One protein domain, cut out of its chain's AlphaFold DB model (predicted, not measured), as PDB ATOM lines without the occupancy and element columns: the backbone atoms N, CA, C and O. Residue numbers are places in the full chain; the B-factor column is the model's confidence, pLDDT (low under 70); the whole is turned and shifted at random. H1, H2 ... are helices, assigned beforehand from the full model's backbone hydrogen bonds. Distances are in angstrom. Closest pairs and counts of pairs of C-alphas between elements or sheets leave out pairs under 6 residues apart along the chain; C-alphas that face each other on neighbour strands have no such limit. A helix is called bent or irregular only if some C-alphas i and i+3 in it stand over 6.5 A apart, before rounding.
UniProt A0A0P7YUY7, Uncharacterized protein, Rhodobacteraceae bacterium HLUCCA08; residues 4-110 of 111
ATOM      1  N   ALA A   4     115.372 145.519 138.206       90.06
ATOM      2  CA  ALA A   4     116.194 146.566 138.813       90.06
ATOM      3  C   ALA A   4     116.564 147.730 137.867       90.06
ATOM      4  O   ALA A   4     116.953 148.804 138.323       90.06
ATOM      5  N   ALA A   5     116.522 147.541 136.545       92.19
ATOM      6  CA  ALA A   5     116.719 148.643 135.601       92.19
ATOM      7  C   ALA A   5     115.457 149.507 135.510       92.19
ATOM      8  O   ALA A   5     115.560 150.730 135.579       92.19
ATOM      9  N   LEU A   6     114.288 148.867 135.433       96.00
ATOM     10  CA  LEU A   6     112.999 149.547 135.371       96.00
ATOM     11  C   LEU A   6     112.720 150.355 136.641       96.00
ATOM     12  O   LEU A   6     112.363 151.526 136.546       96.00
ATOM     13  N   ASP A   7     112.964 149.769 137.814       97.06
ATOM     14  CA  ASP A   7     112.771 150.457 139.096       97.06
ATOM     15  C   ASP A   7     113.633 151.728 139.171       97.06
ATOM     16  O   ASP A   7     113.139 152.807 139.492       97.06
ATOM     17  N   ARG A   8     114.900 151.653 138.732       97.69
ATOM     18  CA  ARG A   8     115.792 152.825 138.662       97.69
ATOM     19  C   ARG A   8     115.308 153.899 137.687       97.69
ATOM     20  O   ARG A   8     115.564 155.078 137.929       97.69
ATOM     21  N   MET A   9     114.657 153.526 136.584       98.38
ATOM     22  CA  MET A   9     114.057 154.501 135.665       98.38
ATOM     23  C   MET A   9     112.855 155.190 136.305       98.38
ATOM     24  O   MET A   9     112.726 156.407 136.177       98.38
ATOM     25  N   ILE A  10     111.997 154.429 136.993       97.94
ATOM     26  CA  ILE A  10     110.819 154.958 137.690       97.94
ATOM     27  C   ILE A  10     111.264 155.930 138.781       97.94
ATOM     28  O   ILE A  10     110.798 157.066 138.794       97.94
ATOM     29  N   ASP A  11     112.205 155.532 139.638       97.06
ATOM     30  CA  ASP A  11     112.717 156.381 140.717       97.06
ATOM     31  C   ASP A  11     113.346 157.669 140.176       97.06
ATOM     32  O   ASP A  11     113.119 158.760 140.705       97.06
ATOM     33  N   PHE A  12     114.102 157.566 139.079       97.75
ATOM     34  CA  PHE A  12     114.659 158.736 138.411       97.75
ATOM     35  C   PHE A  12     113.563 159.660 137.864       97.75
ATOM     36  O   PHE A  12     113.614 160.867 138.093       97.75
ATOM     37  N   ALA A  13     112.555 159.108 137.184       97.56
ATOM     38  CA  ALA A  13     111.446 159.881 136.639       97.56
ATOM     39  C   ALA A  13     110.610 160.551 137.741       97.56
ATOM     40  O   ALA A  13     110.266 161.723 137.606       97.56
ATOM     41  N   VAL A  14     110.354 159.858 138.855       96.00
ATOM     42  CA  VAL A  14     109.707 160.440 140.040       96.00
ATOM     43  C   VAL A  14     110.534 161.611 140.565       96.00
ATOM     44  O   VAL A  14     109.974 162.673 140.804       96.00
ATOM     45  N   GLY A  15     111.853 161.458 140.702       94.31
ATOM     46  CA  GLY A  15     112.730 162.518 141.208       94.31
ATOM     47  C   GLY A  15     112.818 163.757 140.308       94.31
ATOM     48  O   GLY A  15     112.916 164.876 140.815       94.31
ATOM     49  N   GLU A  16     112.783 163.587 138.984       95.38
ATOM     50  CA  GLU A  16     112.741 164.716 138.046       95.38
ATOM     51  C   GLU A  16     111.376 165.410 138.075       95.38
ATOM     52  O   GLU A  16     111.322 166.634 138.167       95.38
ATOM     53  N   LEU A  17     110.280 164.651 138.049       93.62
ATOM     54  CA  LEU A  17     108.933 165.214 138.078       93.62
ATOM     55  C   LEU A  17     108.651 165.911 139.422       93.62
ATOM     56  O   LEU A  17     108.302 167.087 139.438       93.62
ATOM     57  N   ALA A  18     108.910 165.251 140.554       92.12
ATOM     58  CA  ALA A  18     108.692 165.797 141.898       92.12
ATOM     59  C   ALA A  18     109.497 167.074 142.195       92.12
ATOM     60  O   ALA A  18     109.204 167.769 143.164       92.12
ATOM     61  N   SER A  19     110.505 167.396 141.378       91.12
ATOM     62  CA  SER A  19     111.238 168.655 141.503       91.12
ATOM     63  C   SER A  19     110.396 169.893 141.194       91.12
ATOM     64  O   SER A  19     110.790 170.984 141.600       91.12
ATOM     65  N   ALA A  20     109.289 169.732 140.455       86.62
ATOM     66  CA  ALA A  20     108.462 170.812 139.916       86.62
ATOM     67  C   ALA A  20     109.245 171.873 139.104       86.62
ATOM     68  O   ALA A  20     108.718 172.943 138.811       86.62
ATOM     69  N   ASP A  21     110.490 171.578 138.708       91.00
ATOM     70  CA  ASP A  21     111.335 172.454 137.897       91.00
ATOM     71  C   ASP A  21     111.040 172.213 136.405       91.00
ATOM     72  O   ASP A  21     111.332 171.124 135.890       91.00
ATOM     73  N   PRO A  22     110.507 173.215 135.674       90.12
ATOM     74  CA  PRO A  22     110.184 173.072 134.259       90.12
ATOM     75  C   PRO A  22     111.366 172.620 133.394       90.12
ATOM     76  O   PRO A  22     111.159 171.862 132.447       90.12
ATOM     77  N   ALA A  23     112.596 173.034 133.716       91.38
ATOM     78  CA  ALA A  23     113.785 172.653 132.954       91.38
ATOM     79  C   ALA A  23     114.148 171.176 133.172       91.38
ATOM     80  O   ALA A  23     114.528 170.473 132.235       91.38
ATOM     81  N   ARG A  24     113.997 170.666 134.400       94.12
ATOM     82  CA  ARG A  24     114.225 169.241 134.699       94.12
ATOM     83  C   ARG A  24     113.153 168.360 134.075       94.12
ATOM     84  O   ARG A  24     113.478 167.344 133.467       94.12
ATOM     85  N   ILE A  25     111.893 168.783 134.164       92.88
ATOM     86  CA  ILE A  25     110.759 168.076 133.562       92.88
ATOM     87  C   ILE A  25     110.896 168.047 132.035       92.88
ATOM     88  O   ILE A  25     110.734 166.989 131.432       92.88
ATOM     89  N   GLY A  26     111.248 169.173 131.404       91.25
ATOM     90  CA  GLY A  26     111.480 169.254 129.958       91.25
ATOM     91  C   GLY A  26     112.599 168.323 129.479       91.25
ATOM     92  O   GLY A  26     112.433 167.616 128.484       91.25
ATOM     93  N   ALA A  27     113.694 168.243 130.237       94.88
ATOM     94  CA  ALA A  27     114.844 167.404 129.907       94.88
ATOM     95  C   ALA A  27     114.690 165.917 130.302       94.88
ATOM     96  O   ALA A  27     115.556 165.108 129.950       94.88
ATOM     97  N   LEU A  28     113.627 165.530 131.022       96.81
ATOM     98  CA  LEU A  28     113.451 164.188 131.604       96.81
ATOM     99  C   LEU A  28     113.639 163.064 130.577       96.81
ATOM    100  O   LEU A  28     114.435 162.150 130.795       96.81
ATOM    101  N   VAL A  29     112.925 163.134 129.454       97.50
ATOM    102  CA  VAL A  29     112.922 162.071 128.432       97.50
ATOM    103  C   VAL A  29     114.321 161.860 127.856       97.50
ATOM    104  O   VAL A  29     114.798 160.727 127.764       97.50
ATOM    105  N   ARG A  30     115.021 162.955 127.544       97.06
ATOM    106  CA  ARG A  30     116.397 162.909 127.050       97.06
ATOM    107  C   ARG A  30     117.354 162.345 128.096       97.06
ATOM    108  O   ARG A  30     118.138 161.460 127.777       97.06
ATOM    109  N   ARG A  31     117.270 162.810 129.347       97.56
ATOM    110  CA  ARG A  31     118.128 162.327 130.443       97.56
ATOM    111  C   ARG A  31     117.921 160.840 130.728       97.56
ATOM    112  O   ARG A  31     118.889 160.141 131.017       97.56
ATOM    113  N   LEU A  32     116.686 160.349 130.622       97.56
ATOM    114  CA  LEU A  32     116.385 158.919 130.689       97.56
ATOM    115  C   LEU A  32     117.068 158.153 129.550       97.56
ATOM    116  O   LEU A  32     117.727 157.149 129.813       97.56
ATOM    117  N   ALA A  33     116.953 158.639 128.311       97.75
ATOM    118  CA  ALA A  33     117.567 157.995 127.153       97.75
ATOM    119  C   ALA A  33     119.103 157.980 127.219       97.75
ATOM    120  O   ALA A  33     119.712 156.943 126.965       97.75
ATOM    121  N   ASP A  34     119.722 159.084 127.642       97.44
ATOM    122  CA  ASP A  34     121.173 159.180 127.841       97.44
ATOM    123  C   ASP A  34     121.662 158.249 128.969       97.44
ATOM    124  O   ASP A  34     122.751 157.677 128.884       97.44
ATOM    125  N   ARG A  35     120.866 158.068 130.032       97.31
ATOM    126  CA  ARG A  35     121.230 157.236 131.192       97.31
ATOM    127  C   ARG A  35     121.024 155.739 130.960       97.31
ATOM    128  O   ARG A  35     121.737 154.933 131.559       97.31
ATOM    129  N   PHE A  36     120.064 155.368 130.117       97.25
ATOM    130  CA  PHE A  36     119.696 153.976 129.846       97.25
ATOM    131  C   PHE A  36     119.688 153.658 128.337       97.25
ATOM    132  O   PHE A  36     118.685 153.166 127.825       97.25
ATOM    133  N   PRO A  37     120.796 153.897 127.609       97.31
ATOM    134  CA  PRO A  37     120.816 153.890 126.141       97.31
ATOM    135  C   PRO A  37     120.505 152.521 125.520       97.31
ATOM    136  O   PRO A  37     119.973 152.448 124.411       97.31
ATOM    137  N   SER A  38     120.821 151.432 126.221       96.00
ATOM    138  CA  SER A  38     120.630 150.060 125.730       96.00
ATOM    139  C   SER A  38     119.263 149.468 126.076       96.00
ATOM    140  O   SER A  38     118.978 148.333 125.699       96.00
ATOM    141  N   GLU A  39     118.435 150.187 126.834       97.38
ATOM    142  CA  GLU A  39     117.147 149.670 127.287       97.38
ATOM    143  C   GLU A  39     116.059 149.872 126.221       97.38
ATOM    144  O   GLU A  39     116.152 150.801 125.405       97.38
ATOM    145  N   PRO A  40     115.015 149.021 126.202       97.38
ATOM    146  CA  PRO A  40     113.899 149.187 125.284       97.38
ATOM    147  C   PRO A  40     113.248 150.558 125.466       97.38
ATOM    148  O   PRO A  40     112.958 150.980 126.584       97.38
ATOM    149  N   ALA A  41     112.955 151.239 124.365       97.31
ATOM    150  CA  ALA A  41     112.381 152.578 124.398       97.31
ATOM    151  C   ALA A  41     111.021 152.612 125.126       97.31
ATOM    152  O   ALA A  41     110.732 153.534 125.890       97.31
ATOM    153  N   LEU A  42     110.212 151.555 124.971       96.81
ATOM    154  CA  LEU A  42     108.944 151.404 125.694       96.81
ATOM    155  C   LEU A  42     109.122 151.344 127.218       96.81
ATOM    156  O   LEU A  42     108.219 151.755 127.944       96.81
ATOM    157  N   SER A  43     110.274 150.897 127.718       97.94
ATOM    158  CA  SER A  43     110.560 150.883 129.154       97.94
ATOM    159  C   SER A  43     110.659 152.291 129.734       97.94
ATOM    160  O   SER A  43     110.168 152.534 130.834       97.94
ATOM    161  N   LEU A  44     111.219 153.242 128.980       98.19
ATOM    162  CA  LEU A  44     111.267 154.650 129.380       98.19
ATOM    163  C   LEU A  44     109.854 155.243 129.423       98.19
ATOM    164  O   LEU A  44     109.495 155.915 130.388       98.19
ATOM    165  N   CYS A  45     109.031 154.946 128.413       97.81
ATOM    166  CA  CYS A  45     107.629 155.366 128.375       97.81
ATOM    167  C   CYS A  45     106.841 154.821 129.576       97.81
ATOM    168  O   CYS A  45     106.101 155.560 130.231       97.81
ATOM    169  N   PHE A  46     107.037 153.542 129.904       97.94
ATOM    170  CA  PHE A  46     106.430 152.919 131.076       97.94
ATOM    171  C   PHE A  46     106.891 153.581 132.379       97.94
ATOM    172  O   PHE A  46     106.067 153.863 133.250       97.94
ATOM    173  N   ALA A  47     108.188 153.872 132.507       98.31
ATOM    174  CA  ALA A  47     108.741 154.508 133.695       98.31
ATOM    175  C   ALA A  47     108.152 155.906 133.940       98.31
ATOM    176  O   ALA A  47     107.739 156.208 135.058       98.31
ATOM    177  N   ILE A  48     108.042 156.730 132.891       98.00
ATOM    178  CA  ILE A  48     107.443 158.071 132.980       98.00
ATOM    179  C   ILE A  48     105.957 157.982 133.337       98.00
ATOM    180  O   ILE A  48     105.495 158.710 134.210       98.00
ATOM    181  N   THR A  49     105.219 157.064 132.707       98.19
ATOM    182  CA  THR A  49     103.790 156.848 132.993       98.19
ATOM    183  C   THR A  49     103.578 156.425 134.447       98.19
ATOM    184  O   THR A  49     102.701 156.953 135.129       98.19
ATOM    185  N   SER A  50     104.420 155.517 134.945       97.50
ATOM    186  CA  SER A  50     104.378 155.048 136.333       97.50
ATOM    187  C   SER A  50     104.719 156.167 137.318       97.50
ATOM    188  O   SER A  50     104.062 156.306 138.346       97.50
ATOM    189  N   ALA A  51     105.718 156.995 137.005       96.25
ATOM    190  CA  ALA A  51     106.079 158.145 137.825       96.25
ATOM    191  C   ALA A  51     104.963 159.201 137.868       96.25
ATOM    192  O   ALA A  51     104.646 159.704 138.943       96.25
ATOM    193  N   ALA A  52     104.337 159.494 136.724       95.56
ATOM    194  CA  ALA A  52     103.203 160.410 136.636       95.56
ATOM    195  C   ALA A  52     102.014 159.924 137.476       95.56
ATOM    196  O   ALA A  52     101.492 160.700 138.270       95.56
ATOM    197  N   ALA A  53     101.660 158.638 137.384       94.69
ATOM    198  CA  ALA A  53     100.584 158.046 138.184       94.69
ATOM    199  C   ALA A  53     100.838 158.179 139.692       94.69
ATOM    200  O   ALA A  53      99.968 158.608 140.439       94.69
ATOM    201  N   ARG A  54     102.072 157.916 140.140       92.88
ATOM    202  CA  ARG A  54     102.439 158.075 141.558       92.88
ATOM    203  C   ARG A  54     102.329 159.516 142.054       92.88
ATOM    204  O   ARG A  54     102.076 159.726 143.236       92.88
ATOM    205  N   LEU A  55     102.576 160.496 141.185       89.25
ATOM    206  CA  LEU A  55     102.441 161.916 141.515       89.25
ATOM    207  C   LEU A  55     100.999 162.408 141.447       89.25
ATOM    208  O   LEU A  55     100.647 163.327 142.178       89.25
ATOM    209  N   GLU A  56     100.170 161.795 140.606       87.12
ATOM    210  CA  GLU A  56      98.735 162.071 140.561       87.12
ATOM    211  C   GLU A  56      98.049 161.686 141.881       87.12
ATOM    212  O   GLU A  56      97.200 162.432 142.367       87.12
ATOM    213  N   ASP A  57      98.488 160.590 142.508       83.75
ATOM    214  CA  ASP A  57      97.988 160.132 143.813       83.75
ATOM    215  C   ASP A  57      98.374 161.063 144.986       83.75
ATOM    216  O   ASP A  57      97.803 160.980 146.079       83.75
ATOM    217  N   LEU A  58      99.338 161.972 144.797       78.00
ATOM    218  CA  LEU A  58      99.729 162.955 145.809       78.00
ATOM    219  C   LEU A  58      98.745 164.139 145.789       78.00
ATOM    220  O   LEU A  58      98.756 164.968 144.887       78.00
ATOM    221  N   VAL A  59      97.925 164.250 146.840       56.84
ATOM    222  CA  VAL A  59      96.762 165.163 147.002       56.84
ATOM    223  C   VAL A  59      97.093 166.678 146.946       56.84
ATOM    224  O   VAL A  59      96.209 167.519 147.104       56.84
ATOM    225  N   GLN A  60      98.344 167.077 146.708       67.00
ATOM    226  CA  GLN A  60      98.719 168.493 146.591       67.00
ATOM    227  C   GLN A  60      98.498 169.026 145.166       67.00
ATOM    228  O   GLN A  60      98.696 168.308 144.187       67.00
ATOM    229  N   SER A  61      98.113 170.304 145.039       63.94
ATOM    230  CA  SER A  61      97.803 170.967 143.755       63.94
ATOM    231  C   SER A  61      98.893 170.792 142.694       63.94
ATOM    232  O   SER A  61      98.592 170.628 141.511       63.94
ATOM    233  N   ASP A  62     100.149 170.769 143.130       72.56
ATOM    234  CA  ASP A  62     101.319 170.736 142.254       72.56
ATOM    235  C   ASP A  62     101.592 169.323 141.707       72.56
ATOM    236  O   ASP A  62     102.148 169.169 140.615       72.56
ATOM    237  N   GLY A  63     101.131 168.285 142.418       77.50
ATOM    238  CA  GLY A  63     101.247 166.884 142.001       77.50
ATOM    239  C   GLY A  63     100.474 166.610 140.716       77.50
ATOM    240  O   GLY A  63     101.016 166.035 139.771       77.50
ATOM    241  N   ARG A  64      99.249 167.140 140.611       82.88
ATOM    242  CA  ARG A  64      98.397 166.968 139.424       82.88
ATOM    243  C   ARG A  64      98.947 167.672 138.181       82.88
ATOM    244  O   ARG A  64      98.891 167.113 137.086       82.88
ATOM    245  N   VAL A  65      99.483 168.885 138.333       87.75
ATOM    246  CA  VAL A  65     100.104 169.625 137.218       87.75
ATOM    247  C   VAL A  65     101.316 168.854 136.700       87.75
ATOM    248  O   VAL A  65     101.432 168.586 135.503       87.75
ATOM    249  N   THR A  66     102.180 168.419 137.611       88.75
ATOM    250  CA  THR A  66     103.390 167.667 137.284       88.75
ATOM    251  C   THR A  66     103.074 166.305 136.654       88.75
ATOM    252  O   THR A  66     103.698 165.924 135.661       88.75
ATOM    253  N   ALA A  67     102.069 165.589 137.165       91.44
ATOM    254  CA  ALA A  67     101.594 164.338 136.577       91.44
ATOM    255  C   ALA A  67     101.097 164.544 135.139       91.44
ATOM    256  O   ALA A  67     101.470 163.788 134.241       91.44
ATOM    257  N   CYS A  68     100.341 165.618 134.880       92.62
ATOM    258  CA  CYS A  68      99.899 165.974 133.532       92.62
ATOM    259  C   CYS A  68     101.086 166.196 132.576       92.62
ATOM    260  O   CYS A  68     101.071 165.701 131.444       92.62
ATOM    261  N   HIS A  69     102.151 166.862 133.037       93.50
ATOM    262  CA  HIS A  69     103.391 166.976 132.266       93.50
ATOM    263  C   HIS A  69     104.027 165.610 131.988       93.50
ATOM    264  O   HIS A  69     104.393 165.342 130.844       93.50
ATOM    265  N   GLY A  70     104.111 164.732 132.989       95.69
ATOM    266  CA  GLY A  70     104.620 163.370 132.822       95.69
ATOM    267  C   GLY A  70     103.837 162.573 131.773       95.69
ATOM    268  O   GLY A  70     104.433 162.031 130.842       95.69
ATOM    269  N   TYR A  71     102.505 162.576 131.843       97.31
ATOM    270  CA  TYR A  71     101.659 161.910 130.848       97.31
ATOM    271  C   TYR A  71     101.821 162.491 129.445       97.31
ATOM    272  O   TYR A  71     101.895 161.739 128.474       97.31
ATOM    273  N   ARG A  72     101.937 163.818 129.319       96.75
ATOM    274  CA  ARG A  72     102.205 164.462 128.028       96.75
ATOM    275  C   ARG A  72     103.544 164.011 127.443       96.75
ATOM    276  O   ARG A  72     103.611 163.715 126.252       96.75
ATOM    277  N   LEU A  73     104.599 163.947 128.256       97.06
ATOM    278  CA  LEU A  73     105.914 163.474 127.817       97.06
ATOM    279  C   LEU A  73     105.871 162.003 127.395       97.06
ATOM    280  O   LEU A  73     106.429 161.664 126.354       97.06
ATOM    281  N   ALA A  74     105.177 161.149 128.152       98.06
ATOM    282  CA  ALA A  74     104.989 159.743 127.798       98.06
ATOM    283  C   ALA A  74     104.232 159.580 126.468       98.06
ATOM    284  O   ALA A  74     104.647 158.795 125.620       98.06
ATOM    285  N   ALA A  75     103.172 160.364 126.248       97.94
ATOM    286  CA  ALA A  75     102.419 160.356 124.995       97.94
ATOM    287  C   ALA A  75     103.297 160.740 123.792       97.94
ATOM    288  O   ALA A  75     103.336 160.004 122.805       97.94
ATOM    289  N   LEU A  76     104.046 161.844 123.886       97.25
ATOM    290  CA  LEU A  76     104.977 162.267 122.833       97.25
ATOM    291  C   LEU A  76     106.055 161.207 122.569       97.25
ATOM    292  O   LEU A  76     106.277 160.822 121.426       97.25
ATOM    293  N   LEU A  77     106.658 160.664 123.630       97.88
ATOM    294  CA  LEU A  77     107.655 159.603 123.517       97.88
ATOM    295  C   LEU A  77     107.088 158.356 122.824       97.88
ATOM    296  O   LEU A  77     107.750 157.767 121.977       97.88
ATOM    297  N   SER A  78     105.857 157.951 123.151       97.94
ATOM    298  CA  SER A  78     105.213 156.804 122.504       97.94
ATOM    299  C   SER A  78     104.993 157.006 121.001       97.94
ATOM    300  O   SER A  78     105.122 156.047 120.240       97.94
ATOM    301  N   ALA A  79     104.723 158.241 120.561       97.50
ATOM    302  CA  ALA A  79     104.591 158.566 119.144       97.50
ATOM    303  C   ALA A  79     105.934 158.411 118.411       97.50
ATOM    304  O   ALA A  79     105.980 157.790 117.349       97.50
ATOM    305  N   ASP A  80     107.032 158.876 119.012       97.12
ATOM    306  CA  ASP A  80     108.383 158.704 118.460       97.12
ATOM    307  C   ASP A  80     108.784 157.227 118.393       97.12
ATOM    308  O   ASP A  80     109.302 156.756 117.380       97.12
ATOM    309  N   ILE A  81     108.492 156.464 119.451       97.81
ATOM    310  CA  ILE A  81     108.713 155.012 119.481       97.81
ATOM    311  C   ILE A  81     107.938 154.341 118.347       97.81
ATOM    312  O   ILE A  81     108.500 153.529 117.613       97.81
ATOM    313  N   HIS A  82     106.666 154.698 118.175       97.56
ATOM    314  CA  HIS A  82     105.843 154.172 117.095       97.56
ATOM    315  C   HIS A  82     106.422 154.517 115.716       97.56
ATOM    316  O   HIS A  82     106.476 153.643 114.848       97.56
ATOM    317  N   ALA A  83     106.905 155.745 115.515       96.50
ATOM    318  CA  ALA A  83     107.547 156.160 114.272       96.50
ATOM    319  C   ALA A  83     108.814 155.336 113.982       96.50
ATOM    320  O   ALA A  83     108.955 154.791 112.888       96.50
ATOM    321  N   ILE A  84     109.700 155.171 114.971       97.00
ATOM    322  CA  ILE A  84     110.927 154.364 114.849       97.00
ATOM    323  C   ILE A  84     110.603 152.908 114.516       97.00
ATOM    324  O   ILE A  84     111.167 152.335 113.581       97.00
ATOM    325  N   GLN A  85     109.652 152.314 115.237       97.19
ATOM    326  CA  GLN A  85     109.242 150.934 114.999       97.19
ATOM    327  C   GLN A  85     108.579 150.753 113.626       97.19
ATOM    328  O   GLN A  85     108.816 149.741 112.969       97.19
ATOM    329  N   SER A  86     107.819 151.743 113.152       96.19
ATOM    330  CA  SER A  86     107.213 151.736 111.812       96.19
ATOM    331  C   SER A  86     108.252 151.827 110.687       96.19
ATOM    332  O   SER A  86     107.987 151.386 109.573       96.19
ATOM    333  N   MET A  87     109.455 152.335 110.978       94.06
ATOM    334  CA  MET A  87     110.608 152.309 110.068       94.06
ATOM    335  C   MET A  87     111.393 150.984 110.115       94.06
ATOM    336  O   MET A  87     112.394 150.842 109.415       94.06
ATOM    337  N   GLY A  88     110.954 150.007 110.916       94.50
ATOM    338  CA  GLY A  88     111.510 148.651 110.955       94.50
ATOM    339  C   GLY A  88     112.488 148.366 112.098       94.50
ATOM    340  O   GLY A  88     112.979 147.244 112.198       94.50
ATOM    341  N   GLN A  89     112.762 149.325 112.990       92.25
ATOM    342  CA  GLN A  89     113.597 149.078 114.172       92.25
ATOM    343  C   GLN A  89     112.759 148.534 115.335       92.25
ATOM    344  O   GLN A  89     112.185 149.289 116.119       92.25
ATOM    345  N   ILE A  90     112.674 147.203 115.435       93.50
ATOM    346  CA  ILE A  90     111.885 146.504 116.457       93.50
ATOM    347  C   ILE A  90     112.758 145.451 117.174       93.50
ATOM    348  O   ILE A  90     113.263 144.548 116.507       93.50
ATOM    349  N   PRO A  91     112.894 145.501 118.515       91.94
ATOM    350  CA  PRO A  91     112.424 146.569 119.398       91.94
ATOM    351  C   PRO A  91     113.274 147.839 119.239       91.94
ATOM    352  O   PRO A  91     114.488 147.757 119.076       91.94
ATOM    353  N   ALA A  92     112.641 149.008 119.345       96.88
ATOM    354  CA  ALA A  92     113.368 150.269 119.438       96.88
ATOM    355  C   ALA A  92     114.065 150.379 120.803       96.88
ATOM    356  O   ALA A  92     113.485 150.025 121.838       96.88
ATOM    357  N   THR A  93     115.288 150.899 120.816       97.88
ATOM    358  CA  THR A  93     116.058 151.189 122.034       97.88
ATOM    359  C   THR A  93     116.093 152.687 122.333       97.88
ATOM    360  O   THR A  93     115.781 153.522 121.482       97.88
ATOM    361  N   ALA A  94     116.510 153.059 123.542       97.25
ATOM    362  CA  ALA A  94     116.774 154.459 123.878       97.25
ATOM    363  C   ALA A  94     117.858 155.099 122.986       97.25
ATOM    364  O   ALA A  94     117.784 156.285 122.674       97.25
ATOM    365  N   THR A  95     118.832 154.320 122.509       97.62
ATOM    366  CA  THR A  95     119.830 154.797 121.539       97.62
ATOM    367  C   THR A  95     119.192 155.152 120.196       97.62
ATOM    368  O   THR A  95     119.550 156.167 119.596       97.62
ATOM    369  N   ASP A  96     118.225 154.360 119.732       97.69
ATOM    370  CA  ASP A  96     117.506 154.647 118.488       97.69
ATOM    371  C   ASP A  96     116.710 155.952 118.592       97.69
ATOM    372  O   ASP A  96     116.730 156.751 117.658       97.69
ATOM    373  N   LEU A  97     116.111 156.236 119.757       97.38
ATOM    374  CA  LEU A  97     115.482 157.532 120.044       97.38
ATOM    375  C   LEU A  97     116.481 158.691 119.949       97.38
ATOM    376  O   LEU A  97     116.222 159.677 119.262       97.38
ATOM    377  N   LEU A  98     117.659 158.564 120.570       97.06
ATOM    378  CA  LEU A  98     118.702 159.596 120.494       97.06
ATOM    379  C   LEU A  98     119.151 159.856 119.047       97.06
ATOM    380  O   LEU A  98     119.418 161.001 118.674       97.06
ATOM    381  N   HIS A  99     119.238 158.815 118.216       96.56
ATOM    382  CA  HIS A  99     119.536 158.962 116.792       96.56
ATOM    383  C   HIS A  99     118.382 159.589 116.011       96.56
ATOM    384  O   HIS A  99     118.623 160.465 115.176       96.56
ATOM    385  N   PHE A 100     117.149 159.170 116.292       95.94
ATOM    386  CA  PHE A 100     115.944 159.713 115.683       95.94
ATOM    387  C   PHE A 100     115.831 161.213 115.944       95.94
ATOM    388  O   PHE A 100     115.693 161.986 114.996       95.94
ATOM    389  N   TRP A 101     116.021 161.658 117.187       96.56
ATOM    390  CA  TRP A 101     115.884 163.075 117.519       96.56
ATOM    391  C   TRP A 101     116.954 163.964 116.885       96.56
ATOM    392  O   TRP A 101     116.698 165.116 116.543       96.56
ATOM    393  N   ARG A 102     118.166 163.437 116.672       95.50
ATOM    394  CA  ARG A 102     119.232 164.175 115.972       95.50
ATOM    395  C   ARG A 102     118.951 164.358 114.482       95.50
ATOM    396  O   ARG A 102     119.531 165.254 113.875       95.50
ATOM    397  N   ARG A 103     118.132 163.491 113.880       93.38
ATOM    398  CA  ARG A 103     117.963 163.410 112.420       93.38
ATOM    399  C   ARG A 103     116.580 163.815 111.925       93.38
ATOM    400  O   ARG A 103     116.486 164.258 110.787       93.38
ATOM    401  N   VAL A 104     115.540 163.622 112.732       90.44
ATOM    402  CA  VAL A 104     114.140 163.710 112.297       90.44
ATOM    403  C   VAL A 104     113.356 164.699 113.155       90.44
ATOM    404  O   VAL A 104     112.868 165.687 112.615       90.44
ATOM    405  N   ASP A 105     113.286 164.486 114.474       89.12
ATOM    406  CA  ASP A 105     112.532 165.359 115.388       89.12
ATOM    407  C   ASP A 105     113.365 165.804 116.607       89.12
ATOM    408  O   ASP A 105     113.501 165.066 117.584       89.12
ATOM    409  N   PRO A 106     113.906 167.034 116.612       91.88
ATOM    410  CA  PRO A 106     114.760 167.510 117.691       91.88
ATOM    411  C   PRO A 106     113.996 167.982 118.941       91.88
ATOM    412  O   PRO A 106     114.616 168.636 119.783       91.88
ATOM    413  N   TYR A 107     112.689 167.721 119.084       91.50
ATOM    414  CA  TYR A 107     111.874 168.195 120.215       91.50
ATOM    415  C   TYR A 107     112.545 167.956 121.580       91.50
ATOM    416  O   TYR A 107     112.801 168.903 122.331       91.50
ATOM    417  N   PHE A 108     112.945 166.713 121.864       91.19
ATOM    418  CA  PHE A 108     113.596 166.346 123.127       91.19
ATOM    419  C   PHE A 108     115.072 166.775 123.233       91.19
ATOM    420  O   PHE A 108     115.675 166.635 124.293       91.19
ATOM    421  N   LEU A 109     115.677 167.325 122.172       88.12
ATOM    422  CA  LEU A 109     117.038 167.882 122.219       88.12
ATOM    423  C   LEU A 109     117.071 169.367 122.593       88.12
ATOM    424  O   LEU A 109     118.103 169.837 123.073       88.12
ATOM    425  N   LYS A 110     115.974 170.090 122.346       80.00
ATOM    426  CA  LYS A 110     115.820 171.528 122.634       80.00
ATOM    427  C   LYS A 110     115.289 171.812 124.042       80.00
ATOM    428  O   LYS A 110     115.286 172.970 124.449       80.00
TER     429      LYS A 110
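This is residues 4 to 110 of the 111 residues of an uncharacterized protein of Rhodobacteraceae bacterium HLUCCA08 (UniProt A0A0P7YUY7). The longest helix, H4, and H3 lie side by side as a long antiparallel pair, and the hairpin of H1 and H2 packs on one side of this pair at a slant. H5 crosses H4 near its last residues, and the short H6 closes the printed part beside H2 and H5. The printed part has 107 residues with six named helices, in the order H1 to H6, and no named strand; the class is all helix. It is compact, with a radius of gyration of the C-alphas of 13.2 A and spans of 42 by 29 by 20 A.

H4, residues 61 to 86, is 38.5 A long from C-alpha 61 at (97.803, 170.967, 143.755) to C-alpha 86 at (107.213, 151.736, 111.812). H3, residues 41 to 56, is 23.2 A long. H1, residues 4 to 17, begins with C-alpha 4 at (116.194, 146.566, 138.813) and is 20.0 A long. H2, residues 22 to 35, is 19.5 A long and irregular: C-alphas 26 and 29 are 7.5 A apart. H5, residues 94 to 103, spans 14.6 A, and H6, residues 107 to 110, spans 5.7 A.

H3 and H4 form a helical hairpin at a shallow tilt of 15 degrees; their closest C-alphas, of Ala 52 and Ala 67, are 4.2 A apart. H2, H3 and H4 make an up and down bundle, each helix running against the one before it. H2 touches H4 with residues 25 to 29 alone, at a steep tilt of 40 degrees, closest at the C-alphas of Val 29 and Leu 73, 7.2 A. H2 is the hub, touching the five other helices. H1 and H2 form a hairpin at a shallow tilt of 18 degrees, with the C-alphas of Leu 17 and Ile 25 closest at 5.6 A. H1 touches H3 at a steep tilt of 51 degrees, closest at the C-alphas of Ile 10 and Ala 47, 4.5 A. H5 touches H4 at residues 80 to 84 of H4 alone, about perpendicular at 80 degrees; the C-alphas of Ile 81 and Leu 97 are closest, 7.2 A. H6 touches H2, closest at the C-alphas of Arg 30 and Phe 108, 5.9 A, and touches H5 only at the corner. H1 and H5 are apart, as are H4 and H6. Every O i to N i+4 pair is within hydrogen-bond range in H3 and H5; in H1 9 of 10 are, in H2 8 of 10 and in H4 21 of 22, and H6 is too short for such a pair.

The C-alphas farthest apart, of Gln 60 and Gly 88, are 42.7 A apart. The printed part has no cut and no long link. Mean pLDDT of the printed part is 93.4; residues 59 to 61 are under 70.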